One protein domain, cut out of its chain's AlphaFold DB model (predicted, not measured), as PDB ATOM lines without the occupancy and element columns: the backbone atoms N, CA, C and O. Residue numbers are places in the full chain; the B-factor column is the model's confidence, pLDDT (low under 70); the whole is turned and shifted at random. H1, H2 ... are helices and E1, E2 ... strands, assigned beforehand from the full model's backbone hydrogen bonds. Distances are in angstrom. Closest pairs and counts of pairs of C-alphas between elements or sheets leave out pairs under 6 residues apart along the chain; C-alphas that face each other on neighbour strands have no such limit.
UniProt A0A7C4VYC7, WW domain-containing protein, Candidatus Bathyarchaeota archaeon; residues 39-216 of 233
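What this domain is: This is residues 39 to 216 of the 233 residues of the protein "WW domain-containing protein" of Candidatus Bathyarchaeota archaeon (UniProt A0A7C4VYC7). Two strongly twisted sheets of four strands meet edge to edge near E1 and E6; H1 covers one face of the first, and H2 covers one face of the second, with H3 alongside H2. H4 packs near edge strand E8 on the second sheet's other face and reaches H1. The 178 printed residues hold, in order, E1 E2 E3 H1 E4 E5 E6 H2 E7 H3 E8 H4: four named helices and eight named strands, class mixed. The sheets run E1 E2 E5 E4, mixed, and E6 E3 E7 E8, parallel. The whole is compact, with a radius of gyration of the C-alphas of 15.4 A and spans of 38 by 36 by 33 A.

How they stand to each other: Start at E1, residues 42 to 44, which forms a hairpin with E2, residues 53 to 59; N 57 and O 42 are 2.8 A apart. E2 is parallel to E5, residues 109 to 115, with N 58 and O 113 at 2.8 A. E5 forms a hairpin with E4, residues 99 to 106, with N 100 and O 114 at 2.8 A. H1, residues 84 to 95, is on this sheet at a height of 9.3 A, in two layers, helix over sheet. In the other sheet, E3, residues 69 to 73, is parallel to E6, residues 118 to 121, with N 71 and O 118 at 2.8 A, and to E7, residues 161 to 165, with N 163 and O 70 at 2.8 A. E7 is parallel to E8, residues 190 to 194, with N 191 and O 162 at 2.8 A. The closest C-alphas of E1 and E6, Ala 42 and Val 119, are 4.7 A apart. H2, residues 135 to 156, is on this second sheet at a height of 10.0 A, again two layers; E6, H2, E7 is a split strand-helix-strand unit, E3 lying between its strands, with a right-handed crossover. H3, residues 177 to 186, touches H2 at Val 179 and Ile 142, 6.7 A between C-alphas; E7, H3, E8 is a strand-helix-strand unit of neighbour strands, also right-handed. H4, residues 203 to 216, is on the opposite face from H2 and touches H1, closest at Ile 207 and Ala 92, 5.5 A between C-alphas. In H1, H3 and H4 every O i to N i+4 pair is within hydrogen-bond range; in H2, 17 of 18 are.

Where its parts are: Find C-alpha 42 at (220.217, 194.561, 175.306), where E1 begins. E4 spans 17.7 A and bends by 68 degrees at residue 103. H2 runs 31.5 A from C-alpha 135 at (233.938, 175.355, 175.130). H4 runs 19.8 A and ends at C-alpha 216, (206.618, 182.873, 158.752).

The domain as a whole: Look to Asp 51 and Lys 216 for the C-alphas farthest apart, 42.7 A. The printed part has no cut; its long links are E6 to H2 and E7 to H3. Mean pLDDT of the printed part is 72.6; 65 residues are under 70, among them 39 to 55 and 124 to 140.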
ATOM      1  N   GLN A  39     218.790 195.478 183.628       45.81
ATOM      2  CA  GLN A  39     218.114 196.630 183.008       45.81
ATOM      3  C   GLN A  39     218.827 197.123 181.735       45.81
ATOM      4  O   GLN A  39     218.214 197.730 180.861       45.81
ATOM      5  N   PHE A  40     220.120 196.825 181.601       49.78
ATOM      6  CA  PHE A  40     221.010 197.359 180.561       49.78
ATOM      7  C   PHE A  40     221.488 196.276 179.588       49.78
ATOM      8  O   PHE A  40     222.569 196.364 179.010       49.78
ATOM      9  N   TRP A  41     220.724 195.192 179.466       50.00
ATOM     10  CA  TRP A  41     221.189 193.942 178.866       50.00
ATOM     11  C   TRP A  41     221.102 193.824 177.373       50.00
ATOM     12  O   TRP A  41     221.639 192.857 176.821       50.00
ATOM     13  N   ALA A  42     220.445 194.760 176.704       52.53
ATOM     14  CA  ALA A  42     220.217 194.561 175.306       52.53
ATOM     15  C   ALA A  42     221.472 195.012 174.500       52.53
ATOM     16  O   ALA A  42     221.724 196.165 174.158       52.53
ATOM     17  N   LYS A  43     222.372 194.040 174.297       57.28
ATOM     18  CA  LYS A  43     223.627 194.138 173.537       57.28
ATOM     19  C   LYS A  43     224.588 195.241 174.023       57.28
ATOM     20  O   LYS A  43     224.788 196.265 173.361       57.28
ATOM     21  N   ASN A  44     225.275 194.987 175.138       53.28
ATOM     22  CA  ASN A  44     226.436 195.787 175.542       53.28
ATOM     23  C   ASN A  44     227.643 195.429 174.676       53.28
ATOM     24  O   ASN A  44     228.126 194.299 174.674       53.28
ATOM     25  N   LYS A  45     228.161 196.403 173.934       51.81
ATOM     26  CA  LYS A  45     229.304 196.179 173.038       51.81
ATOM     27  C   LYS A  45     230.668 196.542 173.656       51.81
ATOM     28  O   LYS A  45     231.684 196.341 172.980       51.81
ATOM     29  N   PHE A  46     230.705 197.036 174.903       52.91
ATOM     30  CA  PHE A  46     231.930 197.480 175.591       52.91
ATOM     31  C   PHE A  46     231.937 197.227 177.116       52.91
ATOM     32  O   PHE A  46     231.714 198.154 177.883       52.91
ATOM     33  N   PRO A  47     232.242 196.012 177.601       47.78
ATOM     34  CA  PRO A  47     232.533 195.805 179.022       47.78
ATOM     35  C   PRO A  47     234.008 196.065 179.399       47.78
ATOM     36  O   PRO A  47     234.395 195.801 180.526       47.78
ATOM     37  N   CYS A  48     234.862 196.521 178.474       45.19
ATOM     38  CA  CYS A  48     236.322 196.465 178.643       45.19
ATOM     39  C   CYS A  48     237.015 197.754 179.100       45.19
ATOM     40  O   CYS A  48     238.206 197.720 179.409       45.19
ATOM     41  N   LYS A  49     236.301 198.881 179.133       43.94
ATOM     42  CA  LYS A  49     236.798 200.152 179.666       43.94
ATOM     43  C   LYS A  49     235.720 200.764 180.552       43.94
ATOM     44  O   LYS A  49     234.552 200.748 180.185       43.94
ATOM     45  N   LYS A  50     236.136 201.245 181.722       43.75
ATOM     46  CA  LYS A  50     235.266 201.640 182.839       43.75
ATOM     47  C   LYS A  50     234.641 203.033 182.707       43.75
ATOM     48  O   LYS A  50     233.774 203.351 183.505       43.75
ATOM     49  N   ASP A  51     235.067 203.840 181.737       38.59
ATOM     50  CA  ASP A  51     234.768 205.278 181.781       38.59
ATOM     51  C   ASP A  51     233.453 205.667 181.082       38.59
ATOM     52  O   ASP A  51     232.869 206.683 181.440       38.59
ATOM     53  N   VAL A  52     232.954 204.864 180.127       47.28
ATOM     54  CA  VAL A  52     231.600 204.991 179.545       47.28
ATOM     55  C   VAL A  52     231.119 203.626 179.042       47.28
ATOM     56  O   VAL A  52     231.757 203.019 178.173       47.28
ATOM     57  N   TYR A  53     229.962 203.165 179.514       58.44
ATOM     58  CA  TYR A  53     229.286 201.983 178.979       58.44
ATOM     59  C   TYR A  53     228.313 202.378 177.864       58.44
ATOM     60  O   TYR A  53     227.545 203.325 177.987       58.44
ATOM     61  N   TYR A  54     228.308 201.628 176.764       61.25
ATOM     62  CA  TYR A  54     227.348 201.846 175.681       61.25
ATOM     63  C   TYR A  54     226.341 200.707 175.648       61.25
ATOM     64  O   TYR A  54     226.694 199.559 175.349       61.25
ATOM     65  N   THR A  55     225.086 201.057 175.892       69.50
ATOM     66  CA  THR A  55     223.948 200.150 175.812       69.50
ATOM     67  C   THR A  55     223.219 200.438 174.510       69.50
ATOM     68  O   THR A  55     222.607 201.492 174.330       69.50
ATOM     69  N   MET A  56     223.334 199.514 173.552       76.56
ATOM     70  CA  MET A  56     222.676 199.688 172.259       76.56
ATOM     71  C   MET A  56     221.160 199.613 172.423       76.56
ATOM     72  O   MET A  56     220.438 200.466 171.927       76.56
ATOM     73  N   TYR A  57     220.690 198.622 173.168       80.00
ATOM     74  CA  TYR A  57     219.286 198.392 173.444       80.00
ATOM     75  C   TYR A  57     219.122 198.331 174.970       80.00
ATOM     76  O   TYR A  57     219.796 197.568 175.659       80.00
ATOM     77  N   GLN A  58     218.255 199.154 175.536       81.06
ATOM     78  CA  GLN A  58     217.872 199.081 176.942       81.06
ATOM     79  C   GLN A  58     216.496 198.435 177.018       81.06
ATOM     80  O   GLN A  58     215.553 198.955 176.432       81.06
ATOM     81  N   LEU A  59     216.366 197.322 177.738       77.81
ATOM     82  CA  LEU A  59     215.065 196.684 177.901       77.81
ATOM     83  C   LEU A  59     214.176 197.562 178.795       77.81
ATOM     84  O   LEU A  59     214.478 197.746 179.971       77.81
ATOM     85  N   ASN A  60     213.063 198.046 178.252       77.19
ATOM     86  CA  ASN A  60     211.944 198.612 178.992       77.19
ATOM     87  C   ASN A  60     210.768 197.617 178.980       77.19
ATOM     88  O   ASN A  60     210.011 197.548 178.006       77.19
ATOM     89  N   PRO A  61     210.609 196.815 180.041       64.06
ATOM     90  CA  PRO A  61     209.558 195.814 180.132       64.06
ATOM     91  C   PRO A  61     208.204 196.457 180.489       64.06
ATOM     92  O   PRO A  61     207.745 196.378 181.629       64.06
ATOM     93  N   THR A  62     207.530 197.092 179.526       62.75
ATOM     94  CA  THR A  62     206.170 197.625 179.745       62.75
ATOM     95  C   THR A  62     205.113 196.521 179.608       62.75
ATOM     96  O   THR A  62     205.216 195.668 178.733       62.75
ATOM     97  N   ARG A  63     204.058 196.537 180.441       52.56
ATOM     98  CA  ARG A  63     202.958 195.538 180.404       52.56
ATOM     99  C   ARG A  63     202.089 195.593 179.134       52.56
ATOM    100  O   ARG A  63     201.257 194.715 178.932       52.56
ATOM    101  N   TRP A  64     202.251 196.632 178.314       50.84
ATOM    102  CA  TRP A  64     201.430 196.901 177.128       50.84
ATOM    103  C   TRP A  64     201.965 196.236 175.856       50.84
ATOM    104  O   TRP A  64     201.195 195.922 174.949       50.84
ATOM    105  N   VAL A  65     203.269 195.970 175.809       56.19
ATOM    106  CA  VAL A  65     203.884 195.066 174.834       56.19
ATOM    107  C   VAL A  65     203.949 193.710 175.511       56.19
ATOM    108  O   VAL A  65     204.348 193.662 176.659       56.19
ATOM    109  N   GLU A  66     203.557 192.613 174.860       56.94
ATOM    110  CA  GLU A  66     203.805 191.272 175.410       56.94
ATOM    111  C   GLU A  66     205.242 190.834 175.069       56.94
ATOM    112  O   GLU A  66     205.468 190.298 173.979       56.94
ATOM    113  N   PRO A  67     206.241 190.994 175.954       59.59
ATOM    114  CA  PRO A  67     207.652 190.784 175.652       59.59
ATOM    115  C   PRO A  67     207.995 189.321 175.881       59.59
ATOM    116  O   PRO A  67     208.939 188.966 176.576       59.59
ATOM    117  N   ASN A  68     207.211 188.428 175.290       73.50
ATOM    118  CA  ASN A  68     207.534 187.015 175.304       73.50
ATOM    119  C   ASN A  68     208.445 186.651 174.126       73.50
ATOM    120  O   ASN A  68     208.413 185.520 173.656       73.50
ATOM    121  N   VAL A  69     209.190 187.621 173.587       81.94
ATOM    122  CA  VAL A  69     210.074 187.462 172.434       81.94
ATOM    123  C   VAL A  69     211.470 187.939 172.805       81.94
ATOM    124  O   VAL A  69     211.655 189.042 173.316       81.94
ATOM    125  N   VAL A  70     212.450 187.092 172.511       85.94
ATOM    126  CA  VAL A  70     213.870 187.353 172.720       85.94
ATOM    127  C   VAL A  70     214.578 187.230 171.378       85.94
ATOM    128  O   VAL A  70     214.563 186.164 170.763       85.94
ATOM    129  N   PHE A  71     215.217 188.303 170.930       87.56
ATOM    130  CA  PHE A  71     216.131 188.274 169.797       87.56
ATOM    131  C   PHE A  71     217.529 187.937 170.297       87.56
ATOM    132  O   PHE A  71     218.054 188.623 171.169       87.56
ATOM    133  N   VAL A  72     218.141 186.892 169.746       85.69
ATOM    134  CA  VAL A  72     219.453 186.416 170.199       85.69
ATOM    135  C   VAL A  72     220.411 186.384 169.018       85.69
ATOM    136  O   VAL A  72     220.165 185.666 168.048       85.69
ATOM    137  N   SER A  73     221.509 187.133 169.070       82.88
ATOM    138  CA  SER A  73     222.660 186.935 168.175       82.88
ATOM    139  C   SER A  73     223.711 186.036 168.822       82.88
ATOM    140  O   SER A  73     223.656 185.731 170.007       82.88
ATOM    141  N   LEU A  74     224.667 185.534 168.035       76.75
ATOM    142  CA  LEU A  74     225.713 184.673 168.591       76.75
ATOM    143  C   LEU A  74     226.593 185.425 169.598       76.75
ATOM    144  O   LEU A  74     226.942 184.861 170.626       76.75
ATOM    145  N   ARG A  75     227.011 186.647 169.259       73.00
ATOM    146  CA  ARG A  75     227.995 187.431 170.010       73.00
ATOM    147  C   ARG A  75     227.961 188.910 169.605       73.00
ATOM    148  O   ARG A  75     227.594 189.204 168.456       73.00
ATOM    149  N   PRO A  76     228.518 189.809 170.436       69.25
ATOM    150  CA  PRO A  76     228.736 191.197 170.072       69.25
ATOM    151  C   PRO A  76     229.537 191.352 168.773       69.25
ATOM    152  O   PRO A  76     230.518 190.644 168.507       69.25
ATOM    153  N   SER A  77     229.133 192.339 167.967       65.44
ATOM    154  CA  SER A  77     229.865 192.731 166.757       65.44
ATOM    155  C   SER A  77     231.234 193.318 167.110       65.44
ATOM    156  O   SER A  77     231.375 194.060 168.078       65.44
ATOM    157  N   THR A  78     232.233 193.030 166.273       60.38
ATOM    158  CA  THR A  78     233.571 193.635 166.348       60.38
ATOM    159  C   THR A  78     233.661 194.992 165.642       60.38
ATOM    160  O   THR A  78     234.718 195.608 165.699       60.38
ATOM    161  N   GLY A  79     232.587 195.475 165.006       59.94
ATOM    162  CA  GLY A  79     232.560 196.776 164.323       59.94
ATOM    163  C   GLY A  79     232.445 197.990 165.258       59.94
ATOM    164  O   GLY A  79     232.253 197.844 166.470       59.94
ATOM    165  N   HIS A  80     232.537 199.190 164.674       62.34
ATOM    166  CA  HIS A  80     232.335 200.475 165.361       62.34
ATOM    167  C   HIS A  80     230.943 200.597 166.009       62.34
ATOM    168  O   HIS A  80     230.045 199.788 165.747       62.34
ATOM    169  N   ILE A  81     230.770 201.596 166.881       62.16
ATOM    170  CA  ILE A  81     229.487 201.922 167.514       62.16
ATOM    171  C   ILE A  81     229.134 203.392 167.273       62.16
ATOM    172  O   ILE A  81     230.007 204.229 167.491       62.16
ATOM    173  N   PRO A  82     227.875 203.690 166.906       64.94
ATOM    174  CA  PRO A  82     226.889 202.729 166.402       64.94
ATOM    175  C   PRO A  82     227.354 202.180 165.041       64.94
ATOM    176  O   PRO A  82     227.923 202.910 164.234       64.94
ATOM    177  N   SER A  83     227.168 200.881 164.773       71.44
ATOM    178  CA  SER A  83     227.414 200.363 163.417       71.44
ATOM    179  C   SER A  83     226.157 200.527 162.573       71.44
ATOM    180  O   SER A  83     225.052 200.418 163.101       71.44
ATOM    181  N   ILE A  84     226.321 200.687 161.255       75.62
ATOM    182  CA  ILE A  84     225.203 200.692 160.289       75.62
ATOM    183  C   ILE A  84     224.267 199.505 160.545       75.62
ATOM    184  O   ILE A  84     223.050 199.630 160.489       75.62
ATOM    185  N   SER A  85     224.827 198.351 160.901       75.38
ATOM    186  CA  SER A  85     224.041 197.160 161.176       75.38
ATOM    187  C   SER A  85     223.227 197.225 162.473       75.38
ATOM    188  O   SER A  85     222.166 196.612 162.535       75.38
ATOM    189  N   ASP A  86     223.691 197.943 163.502       75.31
ATOM    190  CA  ASP A  86     222.864 198.175 164.694       75.31
ATOM    191  C   ASP A  86     221.694 199.100 164.354       75.31
ATOM    192  O   ASP A  86     220.569 198.790 164.715       75.31
ATOM    193  N   ILE A  87     221.941 200.159 163.578       80.69
ATOM    194  CA  ILE A  87     220.902 201.109 163.150       80.69
ATOM    195  C   ILE A  87     219.845 200.403 162.290       80.69
ATOM    196  O   ILE A  87     218.650 200.559 162.516       80.69
ATOM    197  N   ILE A  88     220.268 199.563 161.340       84.75
ATOM    198  CA  ILE A  88     219.356 198.774 160.497       84.75
ATOM    199  C   ILE A  88     218.451 197.871 161.348       84.75
ATOM    200  O   ILE A  88     217.251 197.776 161.087       84.75
ATOM    201  N   PHE A  89     219.011 197.208 162.362       87.31
ATOM    202  CA  PHE A  89     218.221 196.350 163.239       87.31
ATOM    203  C   PHE A  89     217.272 197.154 164.130       87.31
ATOM    204  O   PHE A  89     216.103 196.793 164.253       87.31
ATOM    205  N   ALA A  90     217.741 198.270 164.688       86.81
ATOM    206  CA  ALA A  90     216.919 199.172 165.479       86.81
ATOM    207  C   ALA A  90     215.732 199.720 164.676       86.81
ATOM    208  O   ALA A  90     214.607 199.675 165.161       86.81
ATOM    209  N   ASN A  91     215.947 200.129 163.423       87.25
ATOM    210  CA  ASN A  91     214.880 200.605 162.540       87.25
ATOM    211  C   ASN A  91     213.817 199.532 162.281       87.25
ATOM    212  O   ASN A  91     212.627 199.845 162.257       87.25
ATOM    213  N   ALA A  92     214.223 198.266 162.134       88.94
ATOM    214  CA  ALA A  92     213.268 197.166 162.053       88.94
ATOM    215  C   ALA A  92     212.443 197.067 163.348       88.94
ATOM    216  O   ALA A  92     211.218 197.077 163.290       88.94
ATOM    217  N   LEU A  93     213.082 197.067 164.522       87.88
ATOM    218  CA  LEU A  93     212.368 197.024 165.804       87.88
ATOM    219  C   LEU A  93     211.411 198.212 165.993       87.88
ATOM    220  O   LEU A  93     210.275 198.004 166.415       87.88
ATOM    221  N   ILE A  94     211.833 199.431 165.644       88.25
ATOM    222  CA  ILE A  94     211.014 200.652 165.720       88.25
ATOM    223  C   ILE A  94     209.778 200.531 164.825       88.25
ATOM    224  O   ILE A  94     208.668 200.793 165.285       88.25
ATOM    225  N   LYS A  95     209.935 200.056 163.581       86.31
ATOM    226  CA  LYS A  95     208.812 199.842 162.650       86.31
ATOM    227  C   LYS A  95     207.749 198.891 163.219       86.31
ATOM    228  O   LYS A  95     206.570 199.040 162.916       86.31
ATOM    229  N   HIS A  96     208.151 197.941 164.059       83.25
ATOM    230  CA  HIS A  96     207.242 197.006 164.729       83.25
ATOM    231  C   HIS A  96     206.765 197.470 166.111       83.25
ATOM    232  O   HIS A  96     206.117 196.699 166.819       83.25
ATOM    233  N   GLY A  97     207.092 198.697 166.524       82.38
ATOM    234  CA  GLY A  97     206.759 199.216 167.849       82.38
ATOM    235  C   GLY A  97     207.474 198.490 168.994       82.38
ATOM    236  O   GLY A  97     206.997 198.499 170.123       82.38
ATOM    237  N   LEU A  98     208.608 197.842 168.711       83.69
ATOM    238  CA  LEU A  98     209.413 197.075 169.673       83.69
ATOM    239  C   LEU A  98     210.599 197.853 170.215       83.69
ATOM    240  O   LEU A  98     211.283 197.371 171.116       83.69
ATOM    241  N   ALA A  99     210.851 199.032 169.666       86.38
ATOM    242  CA  ALA A  99     211.858 199.942 170.156       86.38
ATOM    243  C   ALA A  99     211.446 201.388 169.888       86.38
ATOM    244  O   ALA A  99     210.604 201.658 169.032       86.38
ATOM    245  N   LYS A 100     212.078 202.313 170.600       88.31
ATOM    246  CA  LYS A 100     212.103 203.740 170.283       88.31
ATOM    247  C   LYS A 100     213.507 204.285 170.508       88.31
ATOM    248  O   LYS A 100     214.308 203.716 171.253       88.31
ATOM    249  N   GLU A 101     213.798 205.394 169.854       87.56
ATOM    250  CA  GLU A 101     215.031 206.141 170.067       87.56
ATOM    251  C   GLU A 101     215.042 206.767 171.469       87.56
ATOM    252  O   GLU A 101     214.000 207.203 171.964       87.56
ATOM    253  N   ARG A 102     216.209 206.776 172.124       83.62
ATOM    254  CA  ARG A 102     216.391 207.381 173.457       83.62
ATOM    255  C   ARG A 102     217.561 208.359 173.508       83.62
ATOM    256  O   ARG A 102     217.405 209.400 174.128       83.62
ATOM    257  N   PHE A 103     218.694 208.027 172.881       82.12
ATOM    258  CA  PHE A 103     219.916 208.852 172.802       82.12
ATOM    259  C   PHE A 103     220.207 209.685 174.067       82.12
ATOM    260  O   PHE A 103     220.309 210.908 174.003       82.12
ATOM    261  N   ASN A 104     220.314 209.029 175.226       80.75
ATOM    262  CA  ASN A 104     220.459 209.706 176.519       80.75
ATOM    263  C   ASN A 104     221.602 209.109 177.354       80.75
ATOM    264  O   ASN A 104     221.864 207.906 177.281       80.75
ATOM    265  N   MET A 105     222.247 209.951 178.164       73.62
ATOM    266  CA  MET A 105     223.202 209.550 179.193       73.62
ATOM    267  C   MET A 105     222.461 209.249 180.507       73.62
ATOM    268  O   MET A 105     221.735 210.092 181.027       73.62
ATOM    269  N   ASP A 106     222.662 208.056 181.053       67.50
ATOM    270  CA  ASP A 106     222.134 207.590 182.335       67.50
ATOM    271  C   ASP A 106     223.313 207.144 183.215       67.50
ATOM    272  O   ASP A 106     223.870 206.054 183.049       67.50
ATOM    273  N   GLY A 107     223.768 208.048 184.087       71.62
ATOM    274  CA  GLY A 107     224.995 207.871 184.861       71.62
ATOM    275  C   GLY A 107     226.232 207.773 183.964       71.62
ATOM    276  O   GLY A 107     226.550 208.699 183.223       71.62
ATOM    277  N   ASP A 108     226.927 206.640 184.032       61.81
ATOM    278  CA  ASP A 108     228.108 206.309 183.228       61.81
ATOM    279  C   ASP A 108     227.760 205.597 181.907       61.81
ATOM    280  O   ASP A 108     228.632 204.997 181.269       61.81
ATOM    281  N   ARG A 109     226.481 205.616 181.497       67.06
ATOM    282  CA  ARG A 109     225.986 204.840 180.354       67.06
ATOM    283  C   ARG A 109     225.316 205.703 179.308       67.06
ATOM    284  O   ARG A 109     224.397 206.450 179.612       67.06
ATOM    285  N   PHE A 110     225.682 205.502 178.050       70.69
ATOM    286  CA  PHE A 110     224.955 206.073 176.924       70.69
ATOM    287  C   PHE A 110     224.000 205.037 176.322       70.69
ATOM    288  O   PHE A 110     224.430 203.961 175.888       70.69
ATOM    289  N   VAL A 111     222.708 205.368 176.273       76.94
ATOM    290  CA  VAL A 111     221.640 204.516 175.739       76.94
ATOM    291  C   VAL A 111     221.205 205.014 174.363       76.94
ATOM    292  O   VAL A 111     220.737 206.144 174.234       76.94
ATOM    293  N   TYR A 112     221.307 204.159 173.342       83.00
ATOM    294  CA  TYR A 112     220.859 204.490 171.979       83.00
ATOM    295  C   TYR A 112     219.355 204.270 171.806       83.00
ATOM    296  O   TYR A 112     218.628 205.196 171.439       83.00
ATOM    297  N   TYR A 113     218.888 203.058 172.111       84.94
ATOM    298  CA  TYR A 113     217.504 202.644 171.914       84.94
ATOM    299  C   TYR A 113     216.914 202.074 173.199       84.94
ATOM    300  O   TYR A 113     217.569 201.331 173.926       84.94
ATOM    301  N   GLU A 114     215.645 202.366 173.435       85.56
ATOM    302  CA  GLU A 114     214.820 201.672 174.416       85.56
ATOM    303  C   GLU A 114     214.014 200.589 173.691       85.56
ATOM    304  O   GLU A 114     213.381 200.881 172.679       85.56
ATOM    305  N   THR A 115     214.049 199.343 174.164       83.69
ATOM    306  CA  THR A 115     213.395 198.190 173.535       83.69
ATOM    307  C   THR A 115     212.378 197.541 174.453       83.69
ATOM    308  O   THR A 115     212.612 197.361 175.638       83.69
ATOM    309  N   TYR A 116     211.267 197.090 173.889       81.62
ATOM    310  CA  TYR A 116     210.224 196.343 174.595       81.62
ATOM    311  C   TYR A 116     210.356 194.832 174.397       81.62
ATOM    312  O   TYR A 116     209.440 194.084 174.702       81.62
ATOM    313  N   VAL A 117     211.476 194.386 173.837       82.38
ATOM    314  CA  VAL A 117     211.879 192.986 173.677       82.38
ATOM    315  C   VAL A 117     213.325 192.857 174.124       82.38
ATOM    316  O   VAL A 117     214.101 193.814 174.016       82.38
ATOM    317  N   LEU A 118     213.713 191.677 174.607       84.19
ATOM    318  CA  LEU A 118     215.114 191.428 174.927       84.19
ATOM    319  C   LEU A 118     215.891 191.205 173.623       84.19
ATOM    320  O   LEU A 118     215.569 190.298 172.859       84.19
ATOM    321  N   VAL A 119     216.927 192.012 173.382       84.38
ATOM    322  CA  VAL A 119     217.896 191.811 172.293       84.38
ATOM    323  C   VAL A 119     219.242 191.455 172.902       84.38
ATOM    324  O   VAL A 119     219.967 192.335 173.339       84.38
ATOM    325  N   THR A 120     219.605 190.183 172.931       81.44
ATOM    326  CA  THR A 120     220.795 189.706 173.646       81.44
ATOM    327  C   THR A 120     221.751 188.944 172.730       81.44
ATOM    328  O   THR A 120     221.466 188.688 171.556       81.44
ATOM    329  N   ASP A 121     222.908 188.589 173.272       79.12
ATOM    330  CA  ASP A 121     223.893 187.727 172.639       79.12
ATOM    331  C   ASP A 121     224.042 186.436 173.446       79.12
ATOM    332  O   ASP A 121     224.087 186.463 174.674       79.12
ATOM    333  N   LEU A 122     224.166 185.299 172.760       77.00
ATOM    334  CA  LEU A 122     224.427 184.013 173.408       77.00
ATOM    335  C   LEU A 122     225.806 183.995 174.085       77.00
ATOM    336  O   LEU A 122     225.969 183.413 175.150       77.00
ATOM    337  N   ILE A 123     226.800 184.626 173.459       73.19
ATOM    338  CA  ILE A 123     228.152 184.814 173.985       73.19
ATOM    339  C   ILE A 123     228.302 186.286 174.352       73.19
ATOM    340  O   ILE A 123     228.235 187.146 173.482       73.19
ATOM    341  N   CYS A 124     228.561 186.583 175.623       67.12
ATOM    342  CA  CYS A 124     228.666 187.962 176.115       67.12
ATOM    343  C   CYS A 124     229.990 188.648 175.727       67.12
ATOM    344  O   CYS A 124     230.113 189.871 175.780       67.12
ATOM    345  N   CYS A 125     231.004 187.868 175.350       63.09
ATOM    346  CA  CYS A 125     232.343 188.367 175.064       63.09
ATOM    347  C   CYS A 125     232.477 188.842 173.603       63.09
ATOM    348  O   CYS A 125     232.023 188.190 172.659       63.09
ATOM    349  N   ARG A 126     233.161 189.974 173.398       61.03
ATOM    350  CA  ARG A 126     233.542 190.469 172.067       61.03
ATOM    351  C   ARG A 126     234.829 189.776 171.609       61.03
ATOM    352  O   ARG A 126     235.798 189.723 172.354       61.03
ATOM    353  N   GLY A 127     234.857 189.294 170.370       55.97
ATOM    354  CA  GLY A 127     236.051 188.705 169.751       55.97
ATOM    355  C   GLY A 127     235.715 187.944 168.468       55.97
ATOM    356  O   GLY A 127     234.535 187.728 168.198       55.97
ATOM    357  N   PRO A 128     236.693 187.558 167.631       56.53
ATOM    358  CA  PRO A 128     236.433 186.813 166.401       56.53
ATOM    359  C   PRO A 128     235.649 185.523 166.665       56.53
ATOM    360  O   PRO A 128     235.943 184.775 167.593       56.53
ATOM    361  N   ALA A 129     234.665 185.223 165.809       57.41
ATOM    362  CA  ALA A 129     233.788 184.059 165.998       57.41
ATOM    363  C   ALA A 129     234.579 182.747 166.077       57.41
ATOM    364  O   ALA A 129     234.204 181.874 166.838       57.41
ATOM    365  N   LYS A 130     235.683 182.649 165.324       57.28
ATOM    366  CA  LYS A 130     236.592 181.496 165.287       57.28
ATOM    367  C   LYS A 130     237.396 181.286 166.580       57.28
ATOM    368  O   LYS A 130     237.789 180.164 166.856       57.28
ATOM    369  N   GLU A 131     237.634 182.346 167.349       54.66
ATOM    370  CA  GLU A 131     238.448 182.328 168.578       54.66
ATOM    371  C   GLU A 131     237.587 182.157 169.837       54.66
ATOM    372  O   GLU A 131     238.065 181.710 170.871       54.66
ATOM    373  N   MET A 132     236.297 182.489 169.752       55.75
ATOM    374  CA  MET A 132     235.363 182.442 170.883       55.75
ATOM    375  C   MET A 132     234.713 181.063 171.091       55.75
ATOM    376  O   MET A 132     233.989 180.883 172.065       55.75
ATOM    377  N   VAL A 133     234.967 180.083 170.214       54.53
ATOM    378  CA  VAL A 133     234.400 178.716 170.304       54.53
ATOM    379  C   VAL A 133     235.173 177.818 171.288       54.53
ATOM    380  O   VAL A 133     235.056 176.595 171.247       54.53
ATOM    381  N   GLU A 134     235.974 178.380 172.197       56.44
ATOM    382  CA  GLU A 134     236.503 177.595 173.317       56.44
ATOM    383  C   GLU A 134     235.353 177.213 174.266       56.44
ATOM    384  O   GLU A 134     234.709 178.085 174.853       56.44
ATOM    385  N   ALA A 135     235.111 175.908 174.437       51.25
ATOM    386  CA  ALA A 135     233.938 175.355 175.130       51.25
ATOM    387  C   ALA A 135     233.661 175.979 176.516       51.25
ATOM    388  O   ALA A 135     232.517 176.314 176.818       51.25
ATOM    389  N   ARG A 136     234.705 176.240 177.315       54.94
ATOM    390  CA  ARG A 136     234.585 176.821 178.669       54.94
ATOM    391  C   ARG A 136     233.943 178.214 178.711       54.94
ATOM    392  O   ARG A 136     233.232 178.540 179.655       54.94
ATOM    393  N   HIS A 137     234.190 179.058 177.706       57.56
ATOM    394  CA  HIS A 137     233.620 180.410 177.660       57.56
ATOM    395  C   HIS A 137     232.169 180.379 177.186       57.56
ATOM    396  O   HIS A 137     231.351 181.198 177.607       57.56
ATOM    397  N   VAL A 138     231.861 179.411 176.323       64.38
ATOM    398  CA  VAL A 138     230.523 179.182 175.792       64.38
ATOM    399  C   VAL A 138     229.595 178.708 176.912       64.38
ATOM    400  O   VAL A 138     228.525 179.279 177.067       64.38
ATOM    401  N   GLU A 139     230.015 177.767 177.761       64.38
ATOM    402  CA  GLU A 139     229.194 177.259 178.874       64.38
ATOM    403  C   GLU A 139     228.792 178.341 179.886       64.38
ATOM    404  O   GLU A 139     227.615 178.451 180.229       64.38
ATOM    405  N   ALA A 140     229.729 179.194 180.315       63.44
ATOM    406  CA  ALA A 140     229.427 180.286 181.244       63.44
ATOM    407  C   ALA A 140     228.456 181.319 180.639       63.44
ATOM    408  O   ALA A 140     227.515 181.760 181.302       63.44
ATOM    409  N   CYS A 141     228.643 181.677 179.363       70.69
ATOM    410  CA  CYS A 141     227.726 182.585 178.671       70.69
ATOM    411  C   CYS A 141     226.349 181.949 178.444       70.69
ATOM    412  O   CYS A 141     225.338 182.640 178.538       70.69
ATOM    413  N   ILE A 142     226.292 180.633 178.212       72.69
ATOM    414  CA  ILE A 142     225.034 179.890 178.144       72.69
ATOM    415  C   ILE A 142     224.324 179.952 179.494       72.69
ATOM    416  O   ILE A 142     223.180 180.378 179.521       72.69
ATOM    417  N   GLY A 143     224.983 179.624 180.611       70.44
ATOM    418  CA  GLY A 143     224.382 179.722 181.950       70.44
ATOM    419  C   GLY A 143     223.839 181.121 182.267       70.44
ATOM    420  O   GLY A 143     222.783 181.278 182.879       70.44
ATOM    421  N   HIS A 144     224.512 182.156 181.768       73.62
ATOM    422  CA  HIS A 144     224.012 183.520 181.839       73.62
ATOM    423  C   HIS A 144     222.765 183.740 180.972       73.62
ATOM    424  O   HIS A 144     221.762 184.231 181.485       73.62
ATOM    425  N   PHE A 145     222.811 183.353 179.689       77.69
ATOM    426  CA  PHE A 145     221.689 183.431 178.744       77.69
ATOM    427  C   PHE A 145     220.425 182.749 179.306       77.69
ATOM    428  O   PHE A 145     219.317 183.276 179.267       77.69
ATOM    429  N   ILE A 146     220.633 181.587 179.904       76.81
ATOM    430  CA  ILE A 146     219.657 180.774 180.619       76.81
ATOM    431  C   ILE A 146     218.953 181.566 181.724       76.81
ATOM    432  O   ILE A 146     217.729 181.703 181.703       76.81
ATOM    433  N   LYS A 147     219.726 182.162 182.633       76.25
ATOM    434  CA  LYS A 147     219.198 182.973 183.734       76.25
ATOM    435  C   LYS A 147     218.370 184.158 183.223       76.25
ATOM    436  O   LYS A 147     217.394 184.546 183.860       76.25
ATOM    437  N   GLN A 148     218.715 184.713 182.053       77.50
ATOM    438  CA  GLN A 148     217.905 185.753 181.399       77.50
ATOM    439  C   GLN A 148     216.505 185.236 181.062       77.50
ATOM    440  O   GLN A 148     215.516 185.917 181.324       77.50
ATOM    441  N   LEU A 149     216.414 184.033 180.490       80.69
ATOM    442  CA  LEU A 149     215.143 183.430 180.097       80.69
ATOM    443  C   LEU A 149     214.275 183.078 181.307       80.69
ATOM    444  O   LEU A 149     213.067 183.299 181.258       80.69
ATOM    445  N   GLU A 150     214.867 182.559 182.382       79.56
ATOM    446  CA  GLU A 150     214.148 182.246 183.625       79.56
ATOM    447  C   GLU A 150     213.528 183.498 184.248       79.56
ATOM    448  O   GLU A 150     212.346 183.498 184.581       79.56
ATOM    449  N   ILE A 151     214.281 184.598 184.303       76.88
ATOM    450  CA  ILE A 151     213.788 185.875 184.831       76.88
ATOM    451  C   ILE A 151     212.668 186.450 183.962       76.88
ATOM    452  O   ILE A 151     211.662 186.922 184.487       76.88
ATOM    453  N   LEU A 152     212.791 186.381 182.631       77.88
ATOM    454  CA  LEU A 152     211.697 186.784 181.741       77.88
ATOM    455  C   LEU A 152     210.459 185.901 181.943       77.88
ATOM    456  O   LEU A 152     209.337 186.410 181.941       77.88
ATOM    457  N   LYS A 153     210.650 184.591 182.136       81.12
ATOM    458  CA  LYS A 153     209.563 183.644 182.400       81.12
ATOM    459  C   LYS A 153     208.836 183.976 183.698       81.12
ATOM    460  O   LYS A 153     207.609 183.970 183.705       81.12
ATOM    461  N   GLU A 154     209.573 184.279 184.762       80.06
ATOM    462  CA  GLU A 154     209.021 184.691 186.054       80.06
ATOM    463  C   GLU A 154     208.272 186.024 185.941       80.06
ATOM    464  O   GLU A 154     207.119 186.121 186.352       80.06
ATOM    465  N   TYR A 155     208.880 187.026 185.300       76.19
ATOM    466  CA  TYR A 155     208.304 188.365 185.181       76.19
ATOM    467  C   TYR A 155     207.023 188.400 184.334       76.19
ATOM    468  O   TYR A 155     206.055 189.066 184.698       76.19
ATOM    469  N   TYR A 156     206.993 187.688 183.200       75.94
ATOM    470  CA  TYR A 156     205.834 187.687 182.295       75.94
ATOM    471  C   TYR A 156     204.851 186.540 182.534       75.94
ATOM    472  O   TYR A 156     203.790 186.521 181.908       75.94
ATOM    473  N   GLY A 157     205.200 185.552 183.363       79.56
ATOM    474  CA  GLY A 157     204.412 184.330 183.545       79.56
ATOM    475  C   GLY A 157     204.255 183.494 182.266       79.56
ATOM    476  O   GLY A 157     203.347 182.670 182.171       79.56
ATOM    477  N   LYS A 158     205.098 183.717 181.247       81.50
ATOM    478  CA  LYS A 158     205.032 183.065 179.928       81.50
ATOM    479  C   LYS A 158     206.409 182.549 179.521       81.50
ATOM    480  O   LYS A 158     207.425 183.147 179.843       81.50
ATOM    481  N   ILE A 159     206.444 181.439 178.785       84.56
ATOM    482  CA  ILE A 159     207.697 180.862 178.275       84.56
ATOM    483  C   ILE A 159     208.257 181.748 177.147       84.56
ATOM    484  O   ILE A 159     207.590 181.821 176.107       84.56
ATOM    485  N   PRO A 160     209.471 182.326 177.282       84.88
ATOM    486  CA  PRO A 160     210.090 183.167 176.257       84.88
ATOM    487  C   PRO A 160     210.159 182.472 174.901       84.88
ATOM    488  O   PRO A 160     210.545 181.309 174.812       84.88
ATOM    489  N   LYS A 161     209.826 183.179 173.824       85.56
ATOM    490  CA  LYS A 161     209.978 182.722 172.440       85.56
ATOM    491  C   LYS A 161     211.262 183.294 171.862       85.56
ATOM    492  O   LYS A 161     211.447 184.507 171.826       85.56
ATOM    493  N   ILE A 162     212.142 182.432 171.372       86.69
ATOM    494  CA  ILE A 162     213.459 182.862 170.903       86.69
ATOM    495  C   ILE A 162     213.454 183.021 169.384       86.69
ATOM    496  O   ILE A 162     213.071 182.105 168.654       86.69
ATOM    497  N   ILE A 163     213.937 184.161 168.901       87.56
ATOM    498  CA  ILE A 163     214.231 184.425 167.495       87.56
ATOM    499  C   ILE A 163     215.743 184.582 167.359       87.56
ATOM    500  O   ILE A 163     216.339 185.484 167.945       87.56
ATOM    501  N   ALA A 164     216.382 183.724 166.566       87.50
ATOM    502  CA  ALA A 164     217.813 183.862 166.319       87.50
ATOM    503  C   ALA A 164     218.088 184.937 165.258       87.50
ATOM    504  O   ALA A 164     217.447 184.986 164.208       87.50
ATOM    505  N   ILE A 165     219.088 185.775 165.502       86.69
ATOM    506  CA  ILE A 165     219.629 186.719 164.532       86.69
ATOM    507  C   ILE A 165     220.753 186.018 163.768       86.69
ATOM    508  O   ILE A 165     221.854 185.793 164.279       86.69
ATOM    509  N   GLY A 166     220.488 185.691 162.507       81.00
ATOM    510  CA  GLY A 166     221.356 184.849 161.695       81.00
ATOM    511  C   GLY A 166     221.228 183.360 162.024       81.00
ATOM    512  O   GLY A 166     220.453 182.938 162.878       81.00
ATOM    513  N   LYS A 167     222.003 182.540 161.308       72.81
ATOM    514  CA  LYS A 167     221.950 181.073 161.422       72.81
ATOM    515  C   LYS A 167     222.840 180.517 162.531       72.81
ATOM    516  O   LYS A 167     222.729 179.345 162.866       72.81
ATOM    517  N   SER A 168     223.694 181.339 163.131       67.00
ATOM    518  CA  SER A 168     224.792 180.847 163.956       67.00
ATOM    519  C   SER A 168     224.332 180.109 165.218       67.00
ATOM    520  O   SER A 168     224.879 179.066 165.530       67.00
ATOM    521  N   ILE A 169     223.265 180.539 165.891       67.25
ATOM    522  CA  ILE A 169     222.738 179.813 167.071       67.25
ATOM    523  C   ILE A 169     222.098 178.471 166.675       67.25
ATOM    524  O   ILE A 169     222.029 177.534 167.464       67.25
ATOM    525  N   THR A 170     221.651 178.363 165.425       64.69
ATOM    526  CA  THR A 170     221.062 177.141 164.865       64.69
ATOM    527  C   THR A 170     222.089 176.238 164.175       64.69
ATOM    528  O   THR A 170     221.743 175.131 163.767       64.69
ATOM    529  N   GLU A 171     223.345 176.679 164.027       62.62
ATOM    530  CA  GLU A 171     224.366 175.949 163.275       62.62
ATOM    531  C   GLU A 171     224.974 174.794 164.098       62.62
ATOM    532  O   GLU A 171     225.435 175.007 165.221       62.62
ATOM    533  N   PRO A 172     225.068 173.572 163.531       50.50
ATOM    534  CA  PRO A 172     225.628 172.402 164.221       50.50
ATOM    535  C   PRO A 172     227.083 172.571 164.679       50.50
ATOM    536  O   PRO A 172     227.519 171.925 165.627       50.50
ATOM    537  N   LYS A 173     227.848 173.446 164.012       55.66
ATOM    538  CA  LYS A 173     229.296 173.599 164.213       55.66
ATOM    539  C   LYS A 173     229.686 174.159 165.583       55.66
ATOM    540  O   LYS A 173     230.836 174.006 165.977       55.66
ATOM    541  N   LEU A 174     228.763 174.792 166.309       57.59
ATOM    542  CA  LEU A 174     229.074 175.477 167.567       57.59
ATOM    543  C   LEU A 174     228.953 174.598 168.826       57.59
ATOM    544  O   LEU A 174     229.026 175.137 169.922       57.59
ATOM    545  N   LYS A 175     228.787 173.266 168.707       56.56
ATOM    546  CA  LYS A 175     228.608 172.341 169.855       56.56
ATOM    547  C   LYS A 175     227.622 172.882 170.912       56.56
ATOM    548  O   LYS A 175     227.800 172.702 172.109       56.56
ATOM    549  N   LEU A 176     226.550 173.541 170.464       66.88
ATOM    550  CA  LEU A 176     225.517 174.131 171.327       66.88
ATOM    551  C   LEU A 176     224.500 173.084 171.810       66.88
ATOM    552  O   LEU A 176     223.325 173.398 172.001       66.88
ATOM    553  N   GLU A 177     224.911 171.826 171.970       68.44
ATOM    554  CA  GLU A 177     224.025 170.759 172.448       68.44
ATOM    555  C   GLU A 177     223.485 171.085 173.840       68.44
ATOM    556  O   GLU A 177     222.290 170.927 174.077       68.44
ATOM    557  N   SER A 178     224.317 171.685 174.696       65.50
ATOM    558  CA  SER A 178     223.921 172.197 176.010       65.50
ATOM    559  C   SER A 178     222.837 173.276 175.917       65.50
ATOM    560  O   SER A 178     221.906 173.269 176.715       65.50
ATOM    561  N   VAL A 179     222.887 174.157 174.905       70.88
ATOM    562  CA  VAL A 179     221.817 175.146 174.666       70.88
ATOM    563  C   VAL A 179     220.538 174.434 174.275       70.88
ATOM    564  O   VAL A 179     219.502 174.684 174.871       70.88
ATOM    565  N   LYS A 180     220.590 173.528 173.292       73.44
ATOM    566  CA  LYS A 180     219.394 172.812 172.823       73.44
ATOM    567  C   LYS A 180     218.735 172.020 173.950       73.44
ATOM    568  O   LYS A 180     217.522 172.124 174.108       73.44
ATOM    569  N   LYS A 181     219.533 171.284 174.725       73.88
ATOM    570  CA  LYS A 181     219.086 170.532 175.899       73.88
ATOM    571  C   LYS A 181     218.408 171.454 176.911       73.88
ATOM    572  O   LYS A 181     217.291 171.185 177.327       73.88
ATOM    573  N   TYR A 182     219.026 172.585 177.234       71.19
ATOM    574  CA  TYR A 182     218.449 173.492 178.215       71.19
ATOM    575  C   TYR A 182     217.193 174.219 177.711       71.19
ATOM    576  O   TYR A 182     216.217 174.364 178.445       71.19
ATOM    577  N   LEU A 183     217.167 174.654 176.444       77.88
ATOM    578  CA  LEU A 183     215.956 175.233 175.859       77.88
ATOM    579  C   LEU A 183     214.784 174.245 175.995       77.88
ATOM    580  O   LEU A 183     213.696 174.660 176.391       77.88
ATOM    581  N   GLN A 184     215.025 172.947 175.766       80.06
ATOM    582  CA  GLN A 184     214.033 171.893 176.001       80.06
ATOM    583  C   GLN A 184     213.611 171.796 177.476       80.06
ATOM    584  O   GLN A 184     212.413 171.736 177.739       80.06
ATOM    585  N   GLU A 185     214.552 171.832 178.425       77.25
ATOM    586  CA  GLU A 185     214.269 171.775 179.872       77.25
ATOM    587  C   GLU A 185     213.399 172.950 180.355       77.25
ATOM    588  O   GLU A 185     212.458 172.755 181.122       77.25
ATOM    589  N   VAL A 186     213.630 174.167 179.851       71.50
ATOM    590  CA  VAL A 186     212.802 175.350 180.177       71.50
ATOM    591  C   VAL A 186     211.460 175.359 179.437       71.50
ATOM    592  O   VAL A 186     210.565 176.148 179.769       71.50
ATOM    593  N   GLY A 187     211.297 174.470 178.456       77.75
ATOM    594  CA  GLY A 187     210.113 174.370 177.607       77.75
ATOM    595  C   GLY A 187     210.080 175.401 176.478       77.75
ATOM    596  O   GLY A 187     209.017 175.666 175.921       77.75
ATOM    597  N   THR A 188     211.221 176.001 176.132       80.56
ATOM    598  CA  THR A 188     211.350 176.978 175.043       80.56
ATOM    599  C   THR A 188     212.072 176.390 173.824       80.56
ATOM    600  O   THR A 188     212.667 175.316 173.848       80.56
ATOM    601  N   LYS A 189     212.001 177.094 172.694       82.38
ATOM    602  CA  LYS A 189     212.756 176.775 171.483       82.38
ATOM    603  C   LYS A 189     213.023 178.032 170.672       82.38
ATOM    604  O   LYS A 189     212.307 179.029 170.780       82.38
ATOM    605  N   VAL A 190     214.018 177.944 169.795       84.56
ATOM    606  CA  VAL A 190     214.160 178.899 168.695       84.56
ATOM    607  C   VAL A 190     212.973 178.690 167.757       84.56
ATOM    608  O   VAL A 190     212.862 177.650 167.109       84.56
ATOM    609  N   ILE A 191     212.058 179.654 167.724       84.12
ATOM    610  CA  ILE A 191     210.842 179.588 166.907       84.12
ATOM    611  C   ILE A 191     211.047 180.158 165.509       84.12
ATOM    612  O   ILE A 191     210.168 180.003 164.675       84.12
ATOM    613  N   GLY A 192     212.180 180.814 165.258       83.25
ATOM    614  CA  GLY A 192     212.433 181.511 164.010       83.25
ATOM    615  C   GLY A 192     213.848 182.051 163.891       83.25
ATOM    616  O   GLY A 192     214.590 182.123 164.871       83.25
ATOM    617  N   THR A 193     214.209 182.462 162.677       86.44
ATOM    618  CA  THR A 193     215.444 183.203 162.417       86.44
ATOM    619  C   THR A 193     215.146 184.460 161.611       86.44
ATOM    620  O   THR A 193     214.335 184.427 160.688       86.44
ATOM    621  N   VAL A 194     215.805 185.561 161.957       86.19
ATOM    622  CA  VAL A 194     215.835 186.799 161.168       86.19
ATOM    623  C   VAL A 194     217.214 186.953 160.526       86.19
ATOM    624  O   VAL A 194     218.192 186.389 161.034       86.19
ATOM    625  N   PRO A 195     217.353 187.685 159.405       82.56
ATOM    626  CA  PRO A 195     218.654 187.853 158.775       82.56
ATOM    627  C   PRO A 195     219.660 188.509 159.725       82.56
ATOM    628  O   PRO A 195     219.325 189.361 160.550       82.56
ATOM    629  N   HIS A 196     220.930 188.139 159.576       80.94
ATOM    630  CA  HIS A 196     221.998 188.800 160.311       80.94
ATOM    631  C   HIS A 196     222.240 190.197 159.721       80.94
ATOM    632  O   HIS A 196     222.649 190.321 158.562       80.94
ATOM    633  N   TYR A 197     222.053 191.241 160.529       75.19
ATOM    634  CA  TYR A 197     222.192 192.645 160.120       75.19
ATOM    635  C   TYR A 197     223.610 193.022 159.655       75.19
ATOM    636  O   TYR A 197     223.785 193.910 158.831       75.19
ATOM    637  N   GLY A 198     224.641 192.306 160.118       69.19
ATOM    638  CA  GLY A 198     226.047 192.550 159.751       69.19
ATOM    639  C   GLY A 198     226.397 192.349 158.270       69.19
ATOM    640  O   GLY A 198     227.502 192.683 157.862       69.19
ATOM    641  N   ARG A 199     225.494 191.764 157.471       66.88
ATOM    642  CA  ARG A 199     225.700 191.518 156.030       66.88
ATOM    643  C   ARG A 199     224.836 192.413 155.139       66.88
ATOM    644  O   ARG A 199     224.805 192.207 153.933       66.88
ATOM    645  N   GLN A 200     224.102 193.349 155.731       69.75
ATOM    646  CA  GLN A 200     223.064 194.106 155.042       69.75
ATOM    647  C   GLN A 200     223.540 195.533 154.816       69.75
ATOM    648  O   GLN A 200     224.022 196.185 155.740       69.75
ATOM    649  N   LYS A 201     223.423 195.987 153.569       70.38
ATOM    650  CA  LYS A 201     223.735 197.361 153.161       70.38
ATOM    651  C   LYS A 201     222.475 198.172 152.854       70.38
ATOM    652  O   LYS A 201     222.533 199.392 152.903       70.38
ATOM    653  N   ASN A 202     221.360 197.494 152.569       81.38
ATOM    654  CA  ASN A 202     220.075 198.111 152.267       81.38
ATOM    655  C   ASN A 202     219.097 197.911 153.451       81.38
ATOM    656  O   ASN A 202     218.700 196.772 153.718       81.38
ATOM    657  N   PRO A 203     218.717 198.986 154.168       80.31
ATOM    658  CA  PRO A 203     217.773 198.919 155.283       80.31
ATOM    659  C   PRO A 203     216.379 198.411 154.892       80.31
ATOM    660  O   PRO A 203     215.785 197.638 155.640       80.31
ATOM    661  N   GLU A 204     215.863 198.792 153.723       84.62
ATOM    662  CA  GLU A 204     214.519 198.403 153.273       84.62
ATOM    663  C   GLU A 204     214.447 196.907 152.971       84.62
ATOM    664  O   GLU A 204     213.523 196.213 153.397       84.62
ATOM    665  N   GLU A 205     215.472 196.388 152.292       85.75
ATOM    666  CA  GLU A 205     215.590 194.958 152.012       85.75
ATOM    667  C   GLU A 205     215.696 194.148 153.311       85.75
ATOM    668  O   GLU A 205     215.112 193.066 153.432       85.75
ATOM    669  N   TYR A 206     216.418 194.675 154.305       86.69
ATOM    670  CA  TYR A 206     216.500 194.043 155.614       86.69
ATOM    671  C   TYR A 206     215.143 193.985 156.306       86.69
ATOM    672  O   TYR A 206     214.744 192.913 156.757       86.69
ATOM    673  N   ILE A 207     214.441 195.116 156.361       86.88
ATOM    674  CA  ILE A 207     213.114 195.221 156.964       86.88
ATOM    675  C   ILE A 207     212.151 194.241 156.292       86.88
ATOM    676  O   ILE A 207     211.472 193.498 156.988       86.88
ATOM    677  N   LYS A 208     212.152 194.145 154.957       87.38
ATOM    678  CA  LYS A 208     211.313 193.177 154.237       87.38
ATOM    679  C   LYS A 208     211.599 191.733 154.663       87.38
ATOM    680  O   LYS A 208     210.682 190.979 154.966       87.38
ATOM    681  N   LYS A 209     212.872 191.339 154.730       85.62
ATOM    682  CA  LYS A 209     213.250 189.984 155.169       85.62
ATOM    683  C   LYS A 209     212.957 189.744 156.652       85.62
ATOM    684  O   LYS A 209     212.733 188.607 157.063       85.62
ATOM    685  N   PHE A 210     212.999 190.797 157.461       88.00
ATOM    686  CA  PHE A 210     212.597 190.764 158.860       88.00
ATOM    687  C   PHE A 210     211.081 190.536 158.981       88.00
ATOM    688  O   PHE A 210     210.676 189.613 159.684       88.00
ATOM    689  N   ASP A 211     210.270 191.267 158.210       87.44
ATOM    690  CA  ASP A 211     208.815 191.095 158.095       87.44
ATOM    691  C   ASP A 211     208.462 189.656 157.668       87.44
ATOM    692  O   ASP A 211     207.667 188.974 158.315       87.44
ATOM    693  N   GLU A 212     209.102 189.154 156.608       86.12
ATOM    694  CA  GLU A 212     208.928 187.781 156.112       86.12
ATOM    695  C   GLU A 212     209.242 186.737 157.191       86.12
ATOM    696  O   GLU A 212     208.505 185.761 157.360       86.12
ATOM    697  N   ALA A 213     210.320 186.948 157.951       83.06
ATOM    698  CA  ALA A 213     210.694 186.073 159.049       83.06
ATOM    699  C   ALA A 213     209.656 186.105 160.179       83.06
ATOM    700  O   ALA A 213     209.235 185.044 160.639       83.06
ATOM    701  N   LEU A 214     209.201 187.275 160.623       83.94
ATOM    702  CA  LEU A 214     208.176 187.368 161.667       83.94
ATOM    703  C   LEU A 214     206.863 186.701 161.238       83.94
ATOM    704  O   LEU A 214     206.321 185.879 161.982       83.94
ATOM    705  N   ASN A 215     206.417 186.964 160.006       83.94
ATOM    706  CA  ASN A 215     205.198 186.392 159.434       83.94
ATOM    707  C   ASN A 215     205.273 184.866 159.331       83.94
ATOM    708  O   ASN A 215     204.357 184.167 159.770       83.94
ATOM    709  N   LYS A 216     206.392 184.326 158.831       79.88
ATOM    710  CA  LYS A 216     206.618 182.873 158.752       79.88
ATOM    711  C   LYS A 216     206.512 182.199 160.120       79.88
ATOM    712  O   LYS A 216     206.008 181.083 160.218       79.88
TER     713      LYS A 216